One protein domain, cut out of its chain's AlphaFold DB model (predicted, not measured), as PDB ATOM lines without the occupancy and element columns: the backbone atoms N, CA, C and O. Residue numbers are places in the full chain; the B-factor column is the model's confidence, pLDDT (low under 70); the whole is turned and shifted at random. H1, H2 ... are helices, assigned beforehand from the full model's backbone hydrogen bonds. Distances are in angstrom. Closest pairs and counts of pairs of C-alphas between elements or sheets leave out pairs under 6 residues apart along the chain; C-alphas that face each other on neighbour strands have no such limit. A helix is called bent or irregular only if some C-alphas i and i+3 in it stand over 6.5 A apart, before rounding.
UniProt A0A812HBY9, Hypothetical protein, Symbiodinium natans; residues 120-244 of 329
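This is residues 120 to 244 of the 329 residues of the protein "Hypothetical protein" of Symbiodinium natans (UniProt A0A812HBY9). Two long helices, H7 and H5, make an L, joined near the start of H7 and the end of H5; H1, on H7, and H2, on H5, fill the angle between them. H3 packs on H5 and reaches H7, H4 lies beside H3 away from H7, H6 packs on H7 at the corner, and residues 236 to 244 stick out. The printed part has 125 residues with seven named helices, H1 to H7 in order, and no named strand, an all-helix class. It is compact, with a radius of gyration of the C-alphas of 15.7 A, spanning 40 by 39 by 23 A.

H7, residues 216 to 243, touches H5, residues 182 to 201, about perpendicular at 88 degrees; the closest C-alphas, Ser 195 and Val 224, are 6.2 A apart. H1, residues 120 to 128, touches residues 227 to 232 of H7, closest at the C-alphas of Ala 124 and Asn 228, 5.2 A. H2, residues 133 to 140, touches H5, closest at the C-alphas of Ser 134 and Tyr 187, 4.9 A. H3, residues 150 to 162, touches H5 at a shallow tilt of 30 degrees, the same way, closest at the C-alphas of Cys 160 and Leu 188, 6.6 A. H4, residues 165 to 174, is close to H3 but not clearly touching, closest at the C-alphas of Phe 156 and Trp 171, 7.1 A. H6, residues 203 to 211, touches H7, closest at the C-alphas of Val 205 and Val 223, 6.6 A. Every O i to N i+4 pair is within hydrogen-bond range in H1, H2, H4, H5, H6 and H7, and 6 of 9 in H3.

H7 is 40.8 A long, H5 28.6 A and H3 20.1 A. H3 is irregular: C-alphas 158 and 161 are 7.4 A apart. H1 begins at C-alpha 120 (8.167, 28.260, 39.988), and H7 ends at C-alpha 243 (11.348, 42.840, 27.790).

The two C-alphas farthest apart, Gly 178 and Arg 244, are 50.2 A apart. The printed part has no cut and no long link. Mean pLDDT of the printed part is 90.5; Arg 217 is under 70.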
ATOM      1  N   SER A 120       7.806  28.870  41.269       83.06
ATOM      2  CA  SER A 120       8.167  28.260  39.988       83.06
ATOM      3  C   SER A 120       7.793  26.775  39.838       83.06
ATOM      4  O   SER A 120       6.921  26.434  39.037       83.06
ATOM      5  N   PHE A 121       8.346  25.894  40.683       86.19
ATOM      6  CA  PHE A 121       8.043  24.452  40.657       86.19
ATOM      7  C   PHE A 121       6.546  24.144  40.848       86.19
ATOM      8  O   PHE A 121       5.976  23.420  40.029       86.19
ATOM      9  N   PRO A 122       5.876  24.686  41.887       91.62
ATOM     10  CA  PRO A 122       4.430  24.539  42.050       91.62
ATOM     11  C   PRO A 122       3.609  25.047  40.858       91.62
ATOM     12  O   PRO A 122       2.636  24.404  40.479       91.62
ATOM     13  N   ARG A 123       3.999  26.167  40.237       92.00
ATOM     14  CA  ARG A 123       3.305  26.757  39.085       92.00
ATOM     15  C   ARG A 123       3.407  25.859  37.860       92.00
ATOM     16  O   ARG A 123       2.384  25.556  37.255       92.00
ATOM     17  N   ALA A 124       4.610  25.378  37.552       91.62
ATOM     18  CA  ALA A 124       4.821  24.437  36.459       91.62
ATOM     19  C   ALA A 124       4.044  23.132  36.668       91.62
ATOM     20  O   ALA A 124       3.467  22.588  35.728       91.62
ATOM     21  N   PHE A 125       3.984  22.649  37.909       93.56
ATOM     22  CA  PHE A 125       3.196  21.471  38.246       93.56
ATOM     23  C   PHE A 125       1.689  21.721  38.099       93.56
ATOM     24  O   PHE A 125       1.006  20.920  37.469       93.56
ATOM     25  N   ALA A 126       1.171  22.838  38.617       94.19
ATOM     26  CA  ALA A 126      -0.242  23.209  38.515       94.19
ATOM     27  C   ALA A 126      -0.704  23.412  37.062       94.19
ATOM     28  O   ALA A 126      -1.845  23.088  36.740       94.19
ATOM     29  N   ALA A 127       0.174  23.903  36.183       93.19
ATOM     30  CA  ALA A 127      -0.118  24.035  34.756       93.19
ATOM     31  C   ALA A 127      -0.348  22.671  34.080       93.19
ATOM     32  O   ALA A 127      -1.225  22.545  33.229       93.19
ATOM     33  N   ARG A 128       0.404  21.635  34.481       94.31
ATOM     34  CA  ARG A 128       0.246  20.264  33.955       94.31
ATOM     35  C   ARG A 128      -0.845  19.461  34.658       94.31
ATOM     36  O   ARG A 128      -1.453  18.590  34.043       94.31
ATOM     37  N   HIS A 129      -1.088  19.751  35.933       95.75
ATOM     38  CA  HIS A 129      -2.057  19.066  36.789       95.75
ATOM     39  C   HIS A 129      -3.092  20.073  37.299       95.75
ATOM     40  O   HIS A 129      -3.075  20.427  38.482       95.75
ATOM     41  N   PRO A 130      -3.998  20.563  36.432       94.56
ATOM     42  CA  PRO A 130      -4.969  21.586  36.801       94.56
ATOM     43  C   PRO A 130      -5.993  21.092  37.823       94.56
ATOM     44  O   PRO A 130      -6.759  21.890  38.330       94.56
ATOM     45  N   ASP A 131      -6.048  19.807  38.147       95.12
ATOM     46  CA  ASP A 131      -6.884  19.221  39.192       95.12
ATOM     47  C   ASP A 131      -6.199  19.167  40.571       95.12
ATOM     48  O   ASP A 131      -6.886  18.964  41.570       95.12
ATOM     49  N   ALA A 132      -4.891  19.442  40.660       96.25
ATOM     50  CA  ALA A 132      -4.131  19.524  41.912       96.25
ATOM     51  C   ALA A 132      -4.527  20.769  42.734       96.25
ATOM     52  O   ALA A 132      -3.851  21.802  42.733       96.25
ATOM     53  N   THR A 133      -5.688  20.704  43.389       96.00
ATOM     54  CA  THR A 133      -6.329  21.818  44.114       96.00
ATOM     55  C   THR A 133      -5.435  22.477  45.165       96.00
ATOM     56  O   THR A 133      -5.413  23.703  45.254       96.00
ATOM     57  N   SER A 134      -4.666  21.696  45.923       96.62
ATOM     58  CA  SER A 134      -3.784  22.195  46.983       96.62
ATOM     59  C   SER A 134      -2.520  22.832  46.411       96.62
ATOM     60  O   SER A 134      -2.001  23.796  46.969       96.62
ATOM     61  N   VAL A 135      -2.026  22.332  45.274       96.06
ATOM     62  CA  VAL A 135      -0.906  22.971  44.568       96.06
ATOM     63  C   VAL A 135      -1.346  24.305  43.966       96.06
ATOM     64  O   VAL A 135      -0.639  25.302  44.113       96.06
ATOM     65  N   ARG A 136      -2.539  24.362  43.357       95.25
ATOM     66  CA  ARG A 136      -3.109  25.611  42.827       95.25
ATOM     67  C   ARG A 136      -3.314  26.661  43.910       95.25
ATOM     68  O   ARG A 136      -2.849  27.781  43.743       95.25
ATOM     69  N   SER A 137      -3.905  26.303  45.051       95.25
ATOM     70  CA  SER A 137      -4.107  27.273  46.136       95.25
ATOM     71  C   SER A 137      -2.788  27.850  46.667       95.25
ATOM     72  O   SER A 137      -2.725  29.028  47.017       95.25
ATOM     73  N   TRP A 138      -1.693  27.080  46.653       95.12
ATOM     74  CA  TRP A 138      -0.353  27.613  46.937       95.12
ATOM     75  C   TRP A 138       0.117  28.639  45.904       95.12
ATOM     76  O   TRP A 138       0.623  29.703  46.281       95.12
ATOM     77  N   VAL A 139      -0.053  28.331  44.618       92.50
ATOM     78  CA  VAL A 139       0.332  29.197  43.493       92.50
ATOM     79  C   VAL A 139      -0.476  30.498  43.480       92.50
ATOM     80  O   VAL A 139       0.099  31.560  43.232       92.50
ATOM     81  N   ASP A 140      -1.764  30.417  43.799       92.06
ATOM     82  CA  ASP A 140      -2.708  31.540  43.793       92.06
ATOM     83  C   ASP A 140      -2.672  32.354  45.097       92.06
ATOM     84  O   ASP A 140      -3.266  33.426  45.190       92.06
ATOM     85  N   GLY A 141      -1.958  31.869  46.118       90.38
ATOM     86  CA  GLY A 141      -1.825  32.543  47.411       90.38
ATOM     87  C   GLY A 141      -3.009  32.349  48.364       90.38
ATOM     88  O   GLY A 141      -3.042  32.997  49.405       90.38
ATOM     89  N   SER A 142      -3.938  31.443  48.052       93.62
ATOM     90  CA  SER A 142      -5.112  31.086  48.866       93.62
ATOM     91  C   SER A 142      -4.909  29.835  49.736       93.62
ATOM     92  O   SER A 142      -5.861  29.315  50.315       93.62
ATOM     93  N   PHE A 143      -3.679  29.324  49.822       94.69
ATOM     94  CA  PHE A 143      -3.338  28.135  50.602       94.69
ATOM     95  C   PHE A 143      -3.597  28.333  52.096       94.69
ATOM     96  O   PHE A 143      -3.063  29.259  52.710       94.69
ATOM     97  N   ASP A 144      -4.364  27.421  52.688       93.00
ATOM     98  CA  ASP A 144      -4.634  27.420  54.121       93.00
ATOM     99  C   ASP A 144      -3.385  26.991  54.899       93.00
ATOM    100  O   ASP A 144      -2.938  25.845  54.836       93.00
ATOM    101  N   LEU A 145      -2.807  27.938  55.634       92.69
ATOM    102  CA  LEU A 145      -1.625  27.697  56.448       92.69
ATOM    103  C   LEU A 145      -1.955  27.053  57.800       92.69
ATOM    104  O   LEU A 145      -1.031  26.586  58.456       92.69
ATOM    105  N   CYS A 146      -3.219  27.012  58.244       90.31
ATOM    106  CA  CYS A 146      -3.615  26.434  59.537       90.31
ATOM    107  C   CYS A 146      -2.728  26.898  60.716       90.31
ATOM    108  O   CYS A 146      -2.303  26.096  61.547       90.31
ATOM    109  N   GLY A 147      -2.390  28.192  60.765       88.88
ATOM    110  CA  GLY A 147      -1.517  28.769  61.796       88.88
ATOM    111  C   GLY A 147      -0.008  28.592  61.565       88.88
ATOM    112  O   GLY A 147       0.784  29.158  62.317       88.88
ATOM    113  N   MET A 148       0.417  27.877  60.518       94.62
ATOM    114  CA  MET A 148       1.820  27.824  60.094       94.62
ATOM    115  C   MET A 148       2.274  29.168  59.518       94.62
ATOM    116  O   MET A 148       1.518  29.868  58.846       94.62
ATOM    117  N   SER A 149       3.553  29.505  59.692       93.44
ATOM    118  CA  SER A 149       4.137  30.589  58.907       93.44
ATOM    119  C   SER A 149       4.322  30.149  57.450       93.44
ATOM    120  O   SER A 149       4.561  28.973  57.151       93.44
ATOM    121  N   ARG A 150       4.258  31.111  56.522       91.25
ATOM    122  CA  ARG A 150       4.488  30.846  55.097       91.25
ATOM    123  C   ARG A 150       5.874  30.246  54.846       91.25
ATOM    124  O   ARG A 150       5.996  29.380  53.987       91.25
ATOM    125  N   ASP A 151       6.890  30.670  55.593       90.38
ATOM    126  CA  ASP A 151       8.261  30.173  55.443       90.38
ATOM    127  C   ASP A 151       8.404  28.711  55.869       90.38
ATOM    128  O   ASP A 151       9.081  27.938  55.188       90.38
ATOM    129  N   VAL A 152       7.712  28.307  56.939       92.56
ATOM    130  CA  VAL A 152       7.653  26.907  57.375       92.56
ATOM    131  C   VAL A 152       6.955  26.059  56.309       92.56
ATOM    132  O   VAL A 152       7.522  25.075  55.843       92.56
ATOM    133  N   ALA A 153       5.779  26.469  55.823       94.19
ATOM    134  CA  ALA A 153       5.095  25.740  54.749       94.19
ATOM    135  C   ALA A 153       5.944  25.663  53.462       94.19
ATOM    136  O   ALA A 153       6.057  24.605  52.835       94.19
ATOM    137  N   LYS A 154       6.605  26.767  53.094       92.25
ATOM    138  CA  LYS A 154       7.484  26.854  51.923       92.25
ATOM    139  C   LYS A 154       8.679  25.905  52.026       92.25
ATOM    140  O   LYS A 154       9.062  25.331  51.008       92.25
ATOM    141  N   SER A 155       9.263  25.724  53.216       90.75
ATOM    142  CA  SER A 155      10.397  24.808  53.394       90.75
ATOM    143  C   SER A 155      10.003  23.365  53.065       90.75
ATOM    144  O   SER A 155      10.761  22.679  52.377       90.75
ATOM    145  N   PHE A 156       8.787  22.939  53.434       92.81
ATOM    146  CA  PHE A 156       8.250  21.633  53.046       92.81
ATOM    147  C   PHE A 156       7.951  21.543  51.547       92.81
ATOM    148  O   PHE A 156       8.377  20.601  50.879       92.81
ATOM    149  N   ILE A 157       7.234  22.528  51.003       92.56
ATOM    150  CA  ILE A 157       6.801  22.541  49.596       92.56
ATOM    151  C   ILE A 157       7.995  22.490  48.633       92.56
ATOM    152  O   ILE A 157       7.947  21.801  47.617       92.56
ATOM    153  N   ASN A 158       9.101  23.154  48.969       85.38
ATOM    154  CA  ASN A 158      10.309  23.127  48.146       85.38
ATOM    155  C   ASN A 158      10.973  21.740  48.081       85.38
ATOM    156  O   ASN A 158      11.613  21.423  47.082       85.38
ATOM    157  N   GLN A 159      10.839  20.910  49.121       83.06
ATOM    158  CA  GLN A 159      11.456  19.577  49.170       83.06
ATOM    159  C   GLN A 159      10.497  18.437  48.797       83.06
ATOM    160  O   GLN A 159      10.943  17.321  48.511       83.06
ATOM    161  N   CYS A 160       9.180  18.678  48.796       85.94
ATOM    162  CA  CYS A 160       8.185  17.604  48.780       85.94
ATOM    163  C   CYS A 160       8.197  16.749  47.503       85.94
ATOM    164  O   CYS A 160       7.851  15.571  47.557       85.94
ATOM    165  N   PHE A 161       8.661  17.301  46.376       77.62
ATOM    166  CA  PHE A 161       8.768  16.601  45.092       77.62
ATOM    167  C   PHE A 161       9.697  15.380  45.127       77.62
ATOM    168  O   PHE A 161       9.579  14.523  44.263       77.62
ATOM    169  N   GLY A 162      10.581  15.269  46.127       76.44
ATOM    170  CA  GLY A 162      11.442  14.100  46.329       76.44
ATOM    171  C   GLY A 162      11.443  13.544  47.755       76.44
ATOM    172  O   GLY A 162      12.228  12.641  48.052       76.44
ATOM    173  N   VAL A 163      10.592  14.058  48.651       83.12
ATOM    174  CA  VAL A 163      10.684  13.778  50.093       83.12
ATOM    175  C   VAL A 163      10.144  12.393  50.458       83.12
ATOM    176  O   VAL A 163       9.021  12.016  50.120       83.12
ATOM    177  N   GLY A 164      10.959  11.575  51.128       85.00
ATOM    178  CA  GLY A 164      10.546  10.287  51.711       85.00
ATOM    179  C   GLY A 164       9.863  10.429  53.050       85.00
ATOM    180  O   GLY A 164       9.961  11.480  53.663       85.00
ATOM    181  N   GLU A 165       9.284   9.335  53.540       89.06
ATOM    182  CA  GLU A 165       8.726   9.265  54.898       89.06
ATOM    183  C   GLU A 165       9.724   9.764  55.950       89.06
ATOM    184  O   GLU A 165       9.374  10.551  56.820       89.06
ATOM    185  N   LYS A 166      11.012   9.429  55.788       88.50
ATOM    186  CA  LYS A 166      12.081   9.977  56.628       88.50
ATOM    187  C   LYS A 166      12.181  11.506  56.563       88.50
ATOM    188  O   LYS A 166      12.237  12.148  57.599       88.50
ATOM    189  N   GLY A 167      12.188  12.089  55.364       87.88
ATOM    190  CA  GLY A 167      12.287  13.543  55.204       87.88
ATOM    191  C   GLY A 167      11.036  14.280  55.690       87.88
ATOM    192  O   GLY A 167      11.143  15.398  56.181       87.88
ATOM    193  N   ILE A 168       9.865  13.641  55.608       92.38
ATOM    194  CA  ILE A 168       8.623  14.146  56.204       92.38
ATOM    195  C   ILE A 168       8.764  14.148  57.728       92.38
ATOM    196  O   ILE A 168       8.569  15.185  58.352       92.38
ATOM    197  N   ALA A 169       9.170  13.022  58.319       92.25
ATOM    198  CA  ALA A 169       9.362  12.903  59.763       92.25
ATOM    199  C   ALA A 169      10.423  13.877  60.300       92.25
ATOM    200  O   ALA A 169      10.233  14.472  61.359       92.25
ATOM    201  N   ASP A 170      11.525  14.067  59.571       91.94
ATOM    202  CA  ASP A 170      12.581  15.009  59.944       91.94
ATOM    203  C   ASP A 170      12.085  16.461  59.871       91.94
ATOM    204  O   ASP A 170      12.348  17.234  60.793       91.94
ATOM    205  N   TRP A 171      11.298  16.821  58.850       94.38
ATOM    206  CA  TRP A 171      10.666  18.141  58.762       94.38
ATOM    207  C   TRP A 171       9.680  18.383  59.911       94.38
ATOM    208  O   TRP A 171       9.729  19.432  60.555       94.38
ATOM    209  N   CYS A 172       8.825  17.402  60.221       95.00
ATOM    210  CA  CYS A 172       7.883  17.497  61.335       95.00
ATOM    211  C   CYS A 172       8.626  17.703  62.659       95.00
ATOM    212  O   CYS A 172       8.314  18.637  63.396       95.00
ATOM    213  N   ARG A 173       9.681  16.916  62.910       94.88
ATOM    214  CA  ARG A 173      10.534  17.057  64.098       94.88
ATOM    215  C   ARG A 173      11.182  18.440  64.177       94.88
ATOM    216  O   ARG A 173      11.161  19.052  65.238       94.88
ATOM    217  N   GLN A 174      11.731  18.933  63.067       93.75
ATOM    218  CA  GLN A 174      12.394  20.238  62.995       93.75
ATOM    219  C   GLN A 174      11.447  21.398  63.326       93.75
ATOM    220  O   GLN A 174      11.873  22.389  63.913       93.75
ATOM    221  N   HIS A 175      10.173  21.280  62.956       93.69
ATOM    222  CA  HIS A 175       9.183  22.340  63.128       93.69
ATOM    223  C   HIS A 175       8.183  22.081  64.268       93.69
ATOM    224  O   HIS A 175       7.212  22.821  64.398       93.69
ATOM    225  N   GLY A 176       8.436  21.077  65.116       93.62
ATOM    226  CA  GLY A 176       7.647  20.807  66.322       93.62
ATOM    227  C   GLY A 176       6.287  20.144  66.078       93.62
ATOM    228  O   GLY A 176       5.417  20.212  66.941       93.62
ATOM    229  N   TYR A 177       6.092  19.498  64.929       93.50
ATOM    230  CA  TYR A 177       4.870  18.765  64.609       93.50
ATOM    231  C   TYR A 177       5.021  17.268  64.905       93.50
ATOM    232  O   TYR A 177       6.049  16.664  64.598       93.50
ATOM    233  N   GLY A 178       3.976  16.651  65.468       93.62
ATOM    234  CA  GLY A 178       3.917  15.193  65.648       93.62
ATOM    235  C   GLY A 178       3.694  14.438  64.334       93.62
ATOM    236  O   GLY A 178       4.222  13.347  64.138       93.62
ATOM    237  N   GLU A 179       2.966  15.052  63.406       94.75
ATOM    238  CA  GLU A 179       2.678  14.540  62.069       94.75
ATOM    239  C   GLU A 179       2.618  15.690  61.061       94.75
ATOM    240  O   GLU A 179       2.571  16.860  61.444       94.75
ATOM    241  N   LEU A 180       2.634  15.376  59.765       95.81
ATOM    242  CA  LEU A 180       2.552  16.406  58.733       95.81
ATOM    243  C   LEU A 180       1.192  17.122  58.836       95.81
ATOM    244  O   LEU A 180       0.174  16.440  58.796       95.81
ATOM    245  N   PRO A 181       1.120  18.459  58.936       96.50
ATOM    246  CA  PRO A 181      -0.159  19.163  59.007       96.50
ATOM    247  C   PRO A 181      -1.070  18.882  57.804       96.50
ATOM    248  O   PRO A 181      -0.594  18.767  56.672       96.50
ATOM    249  N   ILE A 182      -2.390  18.823  58.034       96.31
ATOM    250  CA  ILE A 182      -3.398  18.429  57.028       96.31
ATOM    251  C   ILE A 182      -3.250  19.175  55.687       96.31
ATOM    252  O   ILE A 182      -3.273  18.507  54.649       96.31
ATOM    253  N   PRO A 183      -3.052  20.511  55.640       96.50
ATOM    254  CA  PRO A 183      -2.858  21.200  54.362       96.50
ATOM    255  C   PRO A 183      -1.648  20.680  53.572       96.50
ATOM    256  O   PRO A 183      -1.730  20.496  52.359       96.50
ATOM    257  N   LEU A 184      -0.539  20.373  54.254       96.81
ATOM    258  CA  LEU A 184       0.669  19.834  53.625       96.81
ATOM    259  C   LEU A 184       0.514  18.356  53.241       96.81
ATOM    260  O   LEU A 184       1.095  17.940  52.241       96.81
ATOM    261  N   GLN A 185      -0.301  17.577  53.963       96.44
ATOM    262  CA  GLN A 185      -0.675  16.222  53.537       96.44
ATOM    263  C   GLN A 185      -1.440  16.249  52.211       96.44
ATOM    264  O   GLN A 185      -1.108  15.496  51.297       96.44
ATOM    265  N   ARG A 186      -2.432  17.143  52.079       96.94
ATOM    266  CA  ARG A 186      -3.207  17.314  50.838       96.94
ATOM    267  C   ARG A 186      -2.320  17.782  49.684       96.94
ATOM    268  O   ARG A 186      -2.373  17.203  48.604       96.94
ATOM    269  N   TYR A 187      -1.438  18.751  49.940       97.25
ATOM    270  CA  TYR A 187      -0.435  19.189  48.968       97.25
ATOM    271  C   TYR A 187       0.463  18.030  48.507       97.25
ATOM    272  O   TYR A 187       0.687  17.841  47.313       97.25
ATOM    273  N   LEU A 188       0.966  17.221  49.442       96.38
ATOM    274  CA  LEU A 188       1.810  16.073  49.119       96.38
ATOM    275  C   LEU A 188       1.054  15.003  48.321       96.38
ATOM    276  O   LEU A 188       1.640  14.397  47.423       96.38
ATOM    277  N   ALA A 189      -0.221  14.762  48.636       96.06
ATOM    278  CA  ALA A 189      -1.065  13.826  47.903       96.06
ATOM    279  C   ALA A 189      -1.233  14.258  46.437       96.06
ATOM    280  O   ALA A 189      -0.976  13.451  45.541       96.06
ATOM    281  N   ASP A 190      -1.543  15.537  46.198       96.94
ATOM    282  CA  ASP A 190      -1.618  16.118  44.851       96.94
ATOM    283  C   ASP A 190      -0.297  15.940  44.086       96.94
ATOM    284  O   ASP A 190      -0.283  15.498  42.934       96.94
ATOM    285  N   VAL A 191       0.837  16.232  44.738       95.12
ATOM    286  CA  VAL A 191       2.165  16.071  44.129       95.12
ATOM    287  C   VAL A 191       2.441  14.614  43.771       95.12
ATOM    288  O   VAL A 191       2.919  14.340  42.670       95.12
ATOM    289  N   ARG A 192       2.151  13.664  44.667       93.88
ATOM    290  CA  ARG A 192       2.393  12.231  44.432       93.88
ATOM    291  C   ARG A 192       1.557  11.708  43.267       93.88
ATOM    292  O   ARG A 192       2.102  11.025  42.401       93.88
ATOM    293  N   GLU A 193       0.277  12.062  43.217       95.31
ATOM    294  CA  GLU A 193      -0.622  11.612  42.154       95.31
ATOM    295  C   GLU A 193      -0.277  12.244  40.801       95.31
ATOM    296  O   GLU A 193      -0.123  11.532  39.806       95.31
ATOM    297  N   GLY A 194      -0.045  13.560  40.748       95.75
ATOM    298  CA  GLY A 194       0.382  14.205  39.505       95.75
ATOM    299  C   GLY A 194       1.743  13.695  39.020       95.75
ATOM    300  O   GLY A 194       1.901  13.408  37.837       95.75
ATOM    301  N   SER A 195       2.691  13.433  39.926       93.56
ATOM    302  CA  SER A 195       3.983  12.834  39.560       93.56
ATOM    303  C   SER A 195       3.837  11.423  38.979       93.56
ATOM    304  O   SER A 195       4.537  11.064  38.032       93.56
ATOM    305  N   ARG A 196       2.915  10.611  39.516       93.62
ATOM    306  CA  ARG A 196       2.600   9.281  38.972       93.62
ATOM    307  C   ARG A 196       2.051   9.386  37.547       93.62
ATOM    308  O   ARG A 196       2.456   8.612  36.679       93.62
ATOM    309  N   ARG A 197       1.168  10.359  37.293       95.19
ATOM    310  CA  ARG A 197       0.640  10.650  35.950       95.19
ATOM    311  C   ARG A 197       1.714  11.180  35.003       95.19
ATOM    312  O   ARG A 197       1.758  10.736  33.864       95.19
ATOM    313  N   ASP A 198       2.615  12.045  35.469       95.44
ATOM    314  CA  ASP A 198       3.752  12.537  34.677       95.44
ATOM    315  C   ASP A 198       4.612  11.368  34.169       95.44
ATOM    316  O   ASP A 198       4.945  11.318  32.986       95.44
ATOM    317  N   VAL A 199       4.913  10.385  35.023       94.44
ATOM    318  CA  VAL A 199       5.654   9.174  34.619       94.44
ATOM    319  C   VAL A 199       4.865   8.339  33.609       94.44
ATOM    320  O   VAL A 199       5.432   7.901  32.610       94.44
ATOM    321  N   ALA A 200       3.568   8.121  33.842       95.12
ATOM    322  CA  ALA A 200       2.727   7.314  32.958       95.12
ATOM    323  C   ALA A 200       2.541   7.949  31.566       95.12
ATOM    324  O   ALA A 200       2.558   7.245  30.560       95.12
ATOM    325  N   ASN A 201       2.406   9.274  31.512       96.25
ATOM    326  CA  ASN A 201       2.079  10.012  30.291       96.25
ATOM    327  C   ASN A 201       3.309  10.405  29.462       96.25
ATOM    328  O   ASN A 201       3.155  10.837  28.323       96.25
ATOM    329  N   ASN A 202       4.526  10.256  29.998       95.50
ATOM    330  CA  ASN A 202       5.761  10.663  29.320       95.50
ATOM    331  C   ASN A 202       6.748   9.489  29.143       95.50
ATOM    332  O   ASN A 202       7.895   9.573  29.600       95.50
ATOM    333  N   PRO A 203       6.358   8.396  28.454       95.56
ATOM    334  CA  PRO A 203       7.196   7.201  28.319       95.56
ATOM    335  C   PRO A 203       8.542   7.479  27.632       95.56
ATOM    336  O   PRO A 203       9.555   6.916  28.036       95.56
ATOM    337  N   ALA A 204       8.593   8.403  26.666       93.62
ATOM    338  CA  ALA A 204       9.835   8.770  25.981       93.62
ATOM    339  C   ALA A 204      10.855   9.459  26.912       93.62
ATOM    340  O   ALA A 204      12.059   9.220  26.824       93.62
ATOM    341  N   VAL A 205      10.383  10.304  27.835       92.62
ATOM    342  CA  VAL A 205      11.221  10.944  28.867       92.62
ATOM    343  C   VAL A 205      11.734   9.877  29.835       92.62
ATOM    344  O   VAL A 205      12.925   9.835  30.141       92.62
ATOM    345  N   VAL A 206      10.847   8.978  30.269       93.50
ATOM    346  CA  VAL A 206      11.177   7.852  31.152       93.50
ATOM    347  C   VAL A 206      12.262   6.962  30.547       93.50
ATOM    348  O   VAL A 206      13.223   6.618  31.233       93.50
ATOM    349  N   GLU A 207      12.133   6.603  29.272       93.62
ATOM    350  CA  GLU A 207      13.084   5.740  28.574       93.62
ATOM    351  C   GLU A 207      14.478   6.372  28.499       93.62
ATOM    352  O   GLU A 207      15.462   5.743  28.892       93.62
ATOM    353  N   LYS A 208      14.566   7.649  28.106       89.81
ATOM    354  CA  LYS A 208      15.839   8.384  28.058       89.81
ATOM    355  C   LYS A 208      16.492   8.509  29.439       89.81
ATOM    356  O   LYS A 208      17.702   8.327  29.573       89.81
ATOM    357  N   LEU A 209      15.706   8.769  30.486       86.69
ATOM    358  CA  LEU A 209      16.218   8.838  31.858       86.69
ATOM    359  C   LEU A 209      16.697   7.470  32.371       86.69
ATOM    360  O   LEU A 209      17.739   7.401  33.026       86.69
ATOM    361  N   ARG A 210      15.998   6.379  32.036       88.06
ATOM    362  CA  ARG A 210      16.442   5.006  32.339       88.06
ATOM    363  C   ARG A 210      17.730   4.649  31.608       88.06
ATOM    364  O   ARG A 210      18.643   4.120  32.236       88.06
ATOM    365  N   ALA A 211      17.842   4.995  30.326       86.62
ATOM    366  CA  ALA A 211      19.067   4.807  29.549       86.62
ATOM    367  C   ALA A 211      20.259   5.574  30.157       86.62
ATOM    368  O   ALA A 211      21.392   5.096  30.133       86.62
ATOM    369  N   ALA A 212      20.001   6.721  30.795       78.69
ATOM    370  CA  ALA A 212      20.991   7.479  31.561       78.69
ATOM    371  C   ALA A 212      21.260   6.933  32.984       78.69
ATOM    372  O   ALA A 212      22.019   7.542  33.744       78.69
ATOM    373  N   GLY A 213      20.669   5.793  33.361       81.56
ATOM    374  CA  GLY A 213      20.886   5.117  34.641       81.56
ATOM    375  C   GLY A 213      20.024   5.623  35.802       81.56
ATOM    376  O   GLY A 213      20.433   5.482  36.955       81.56
ATOM    377  N   ARG A 214      18.865   6.245  35.538       76.88
ATOM    378  CA  ARG A 214      17.898   6.648  36.578       76.88
ATOM    379  C   ARG A 214      16.820   5.583  36.775       76.88
ATOM    380  O   ARG A 214      16.217   5.126  35.807       76.88
ATOM    381  N   PHE A 215      16.532   5.246  38.033       73.88
ATOM    382  CA  PHE A 215      15.570   4.203  38.404       73.88
ATOM    383  C   PHE A 215      14.671   4.646  39.567       73.88
ATOM    384  O   PHE A 215      15.002   5.577  40.302       73.88
ATOM    385  N   ASP A 216      13.517   3.991  39.707       75.50
ATOM    386  CA  ASP A 216      12.557   4.149  40.808       75.50
ATOM    387  C   ASP A 216      12.247   5.608  41.182       75.50
ATOM    388  O   ASP A 216      11.767   6.399  40.369       75.50
ATOM    389  N   ARG A 217      12.519   5.986  42.432       67.56
ATOM    390  CA  ARG A 217      12.266   7.327  42.948       67.56
ATOM    391  C   ARG A 217      13.062   8.402  42.213       67.56
ATOM    392  O   ARG A 217      12.535   9.479  41.948       67.56
ATOM    393  N   ASP A 218      14.308   8.103  41.862       73.56
ATOM    394  CA  ASP A 218      15.164   9.029  41.121       73.56
ATOM    395  C   ASP A 218      14.632   9.252  39.702       73.56
ATOM    396  O   ASP A 218      14.787  10.339  39.145       73.56
ATOM    397  N   LEU A 219      13.961   8.247  39.130       82.19
ATOM    398  CA  LEU A 219      13.286   8.355  37.842       82.19
ATOM    399  C   LEU A 219      12.050   9.255  37.931       82.19
ATOM    400  O   LEU A 219      11.943  10.182  37.134       82.19
ATOM    401  N   GLN A 220      11.153   9.039  38.897       85.50
ATOM    402  CA  GLN A 220       9.963   9.888  39.063       85.50
ATOM    403  C   GLN A 220      10.347  11.349  39.320       85.50
ATOM    404  O   GLN A 220       9.856  12.246  38.632       85.50
ATOM    405  N   ASN A 221      11.272  11.587  40.254       83.88
ATOM    406  CA  ASN A 221      11.779  12.929  40.536       83.88
ATOM    407  C   ASN A 221      12.418  13.546  39.285       83.88
ATOM    408  O   ASN A 221      12.228  14.730  39.016       83.88
ATOM    409  N   GLY A 222      13.149  12.742  38.507       85.69
ATOM    410  CA  GLY A 222      13.766  13.174  37.260       85.69
ATOM    411  C   GLY A 222      12.750  13.588  36.199       85.69
ATOM    412  O   GLY A 222      12.902  14.655  35.615       85.69
ATOM    413  N   VAL A 223      11.692  12.798  35.988       90.25
ATOM    414  CA  VAL A 223      10.612  13.133  35.044       90.25
ATOM    415  C   VAL A 223       9.959  14.456  35.439       90.25
ATOM    416  O   VAL A 223       9.903  15.375  34.626       90.25
ATOM    417  N   VAL A 224       9.527  14.590  36.696       90.38
ATOM    418  CA  VAL A 224       8.851  15.806  37.178       90.38
ATOM    419  C   VAL A 224       9.761  17.027  37.063       90.38
ATOM    420  O   VAL A 224       9.324  18.083  36.610       90.38
ATOM    421  N   TYR A 225      11.038  16.884  37.427       86.75
ATOM    422  CA  TYR A 225      12.024  17.954  37.318       86.75
ATOM    423  C   TYR A 225      12.201  18.438  35.877       86.75
ATOM    424  O   TYR A 225      12.218  19.641  35.618       86.75
ATOM    425  N   VAL A 226      12.328  17.501  34.938       88.44
ATOM    426  CA  VAL A 226      12.509  17.786  33.514       88.44
ATOM    427  C   VAL A 226      11.289  18.509  32.947       88.44
ATOM    428  O   VAL A 226      11.446  19.533  32.285       88.44
ATOM    429  N   LEU A 227      10.083  18.027  33.255       91.00
ATOM    430  CA  LEU A 227       8.838  18.645  32.796       91.00
ATOM    431  C   LEU A 227       8.614  20.028  33.418       91.00
ATOM    432  O   LEU A 227       8.160  20.942  32.734       91.00
ATOM    433  N   ASN A 228       8.967  20.211  34.696       89.38
ATOM    434  CA  ASN A 228       8.951  21.532  35.323       89.38
ATOM    435  C   ASN A 228       9.935  22.473  34.630       89.38
ATOM    436  O   ASN A 228       9.554  23.576  34.262       89.38
ATOM    437  N   THR A 229      11.167  22.018  34.400       84.50
ATOM    438  CA  THR A 229      12.205  22.836  33.763       84.50
ATOM    439  C   THR A 229      11.798  23.278  32.359       84.50
ATOM    440  O   THR A 229      12.066  24.416  31.991       84.50
ATOM    441  N   ALA A 230      11.130  22.411  31.590       85.19
ATOM    442  CA  ALA A 230      10.610  22.757  30.267       85.19
ATOM    443  C   ALA A 230       9.653  23.955  30.337       85.19
ATOM    444  O   ALA A 230       9.869  24.964  29.673       85.19
ATOM    445  N   HIS A 231       8.653  23.871  31.214       88.44
ATOM    446  CA  HIS A 231       7.661  24.927  31.379       88.44
ATOM    447  C   HIS A 231       8.260  26.224  31.943       88.44
ATOM    448  O   HIS A 231       7.944  27.317  31.486       88.44
ATOM    449  N   GLU A 232       9.157  26.124  32.926       86.81
ATOM    450  CA  GLU A 232       9.884  27.287  33.447       86.81
ATOM    451  C   GLU A 232      10.679  27.976  32.344       86.81
ATOM    452  O   GLU A 232      10.674  29.200  32.244       86.81
ATOM    453  N   ARG A 233      11.340  27.192  31.487       82.75
ATOM    454  CA  ARG A 233      12.116  27.720  30.373       82.75
ATOM    455  C   ARG A 233      11.239  28.467  29.375       82.75
ATOM    456  O   ARG A 233      11.635  29.551  28.961       82.75
ATOM    457  N   GLU A 234      10.075  27.923  29.032       85.19
ATOM    458  CA  GLU A 234       9.090  28.592  28.172       85.19
ATOM    459  C   GLU A 234       8.694  29.955  28.757       85.19
ATOM    460  O   GLU A 234       8.833  30.976  28.086       85.19
ATOM    461  N   LEU A 235       8.322  30.006  30.041       88.19
ATOM    462  CA  LEU A 235       7.961  31.260  30.713       88.19
ATOM    463  C   LEU A 235       9.116  32.270  30.745       88.19
ATOM    464  O   LEU A 235       8.895  33.474  30.602       88.19
ATOM    465  N   LEU A 236      10.349  31.797  30.940       85.06
ATOM    466  CA  LEU A 236      11.535  32.648  30.925       85.06
ATOM    467  C   LEU A 236      11.810  33.218  29.532       85.06
ATOM    468  O   LEU A 236      12.145  34.395  29.418       85.06
ATOM    469  N   GLU A 237      11.671  32.412  28.480       84.31
ATOM    470  CA  GLU A 237      11.837  32.858  27.095       84.31
ATOM    471  C   GLU A 237      10.729  33.845  26.689       84.31
ATOM    472  O   GLU A 237      11.022  34.882  26.094       84.31
ATOM    473  N   GLU A 238       9.481  33.610  27.100       89.31
ATOM    474  CA  GLU A 238       8.379  34.565  26.928       89.31
ATOM    475  C   GLU A 238       8.608  35.875  27.693       89.31
ATOM    476  O   GLU A 238       8.286  36.956  27.196       89.31
ATOM    477  N   GLY A 239       9.127  35.797  28.921       90.12
ATOM    478  CA  GLY A 239       9.491  36.966  29.720       90.12
ATOM    479  C   GLY A 239      10.599  37.776  29.048       90.12
ATOM    480  O   GLY A 239      10.462  38.987  28.886       90.12
ATOM    481  N   ALA A 240      11.650  37.095  28.583       85.94
ATOM    482  CA  ALA A 240      12.760  37.683  27.842       85.94
ATOM    483  C   ALA A 240      12.295  38.403  26.566       85.94
ATOM    484  O   ALA A 240      12.711  39.531  26.304       85.94
ATOM    485  N   GLU A 241      11.404  37.780  25.792       86.94
ATOM    486  CA  GLU A 241      10.856  38.376  24.571       86.94
ATOM    487  C   GLU A 241      10.017  39.627  24.876       86.94
ATOM    488  O   GLU A 241      10.143  40.639  24.181       86.94
ATOM    489  N   ARG A 242       9.219  39.607  25.954       92.75
ATOM    490  CA  ARG A 242       8.417  40.762  26.395       92.75
ATOM    491  C   ARG A 242       9.272  41.971  26.771       92.75
ATOM    492  O   ARG A 242       8.885  43.098  26.471       92.75
ATOM    493  N   VAL A 243      10.445  41.753  27.367       91.00
ATOM    494  CA  VAL A 243      11.348  42.840  27.790       91.00
ATOM    495  C   VAL A 243      12.424  43.192  26.772       91.00
ATOM    496  O   VAL A 243      13.168  44.136  27.012       91.00
ATOM    497  N   ARG A 244      12.522  42.507  25.626       85.50
ATOM    498  CA  ARG A 244      13.676  42.607  24.704       85.50
ATOM    499  C   ARG A 244      14.030  44.019  24.212       85.50
ATOM    500  O   ARG A 244      15.138  44.236  23.733       85.50
TER     501      ARG A 244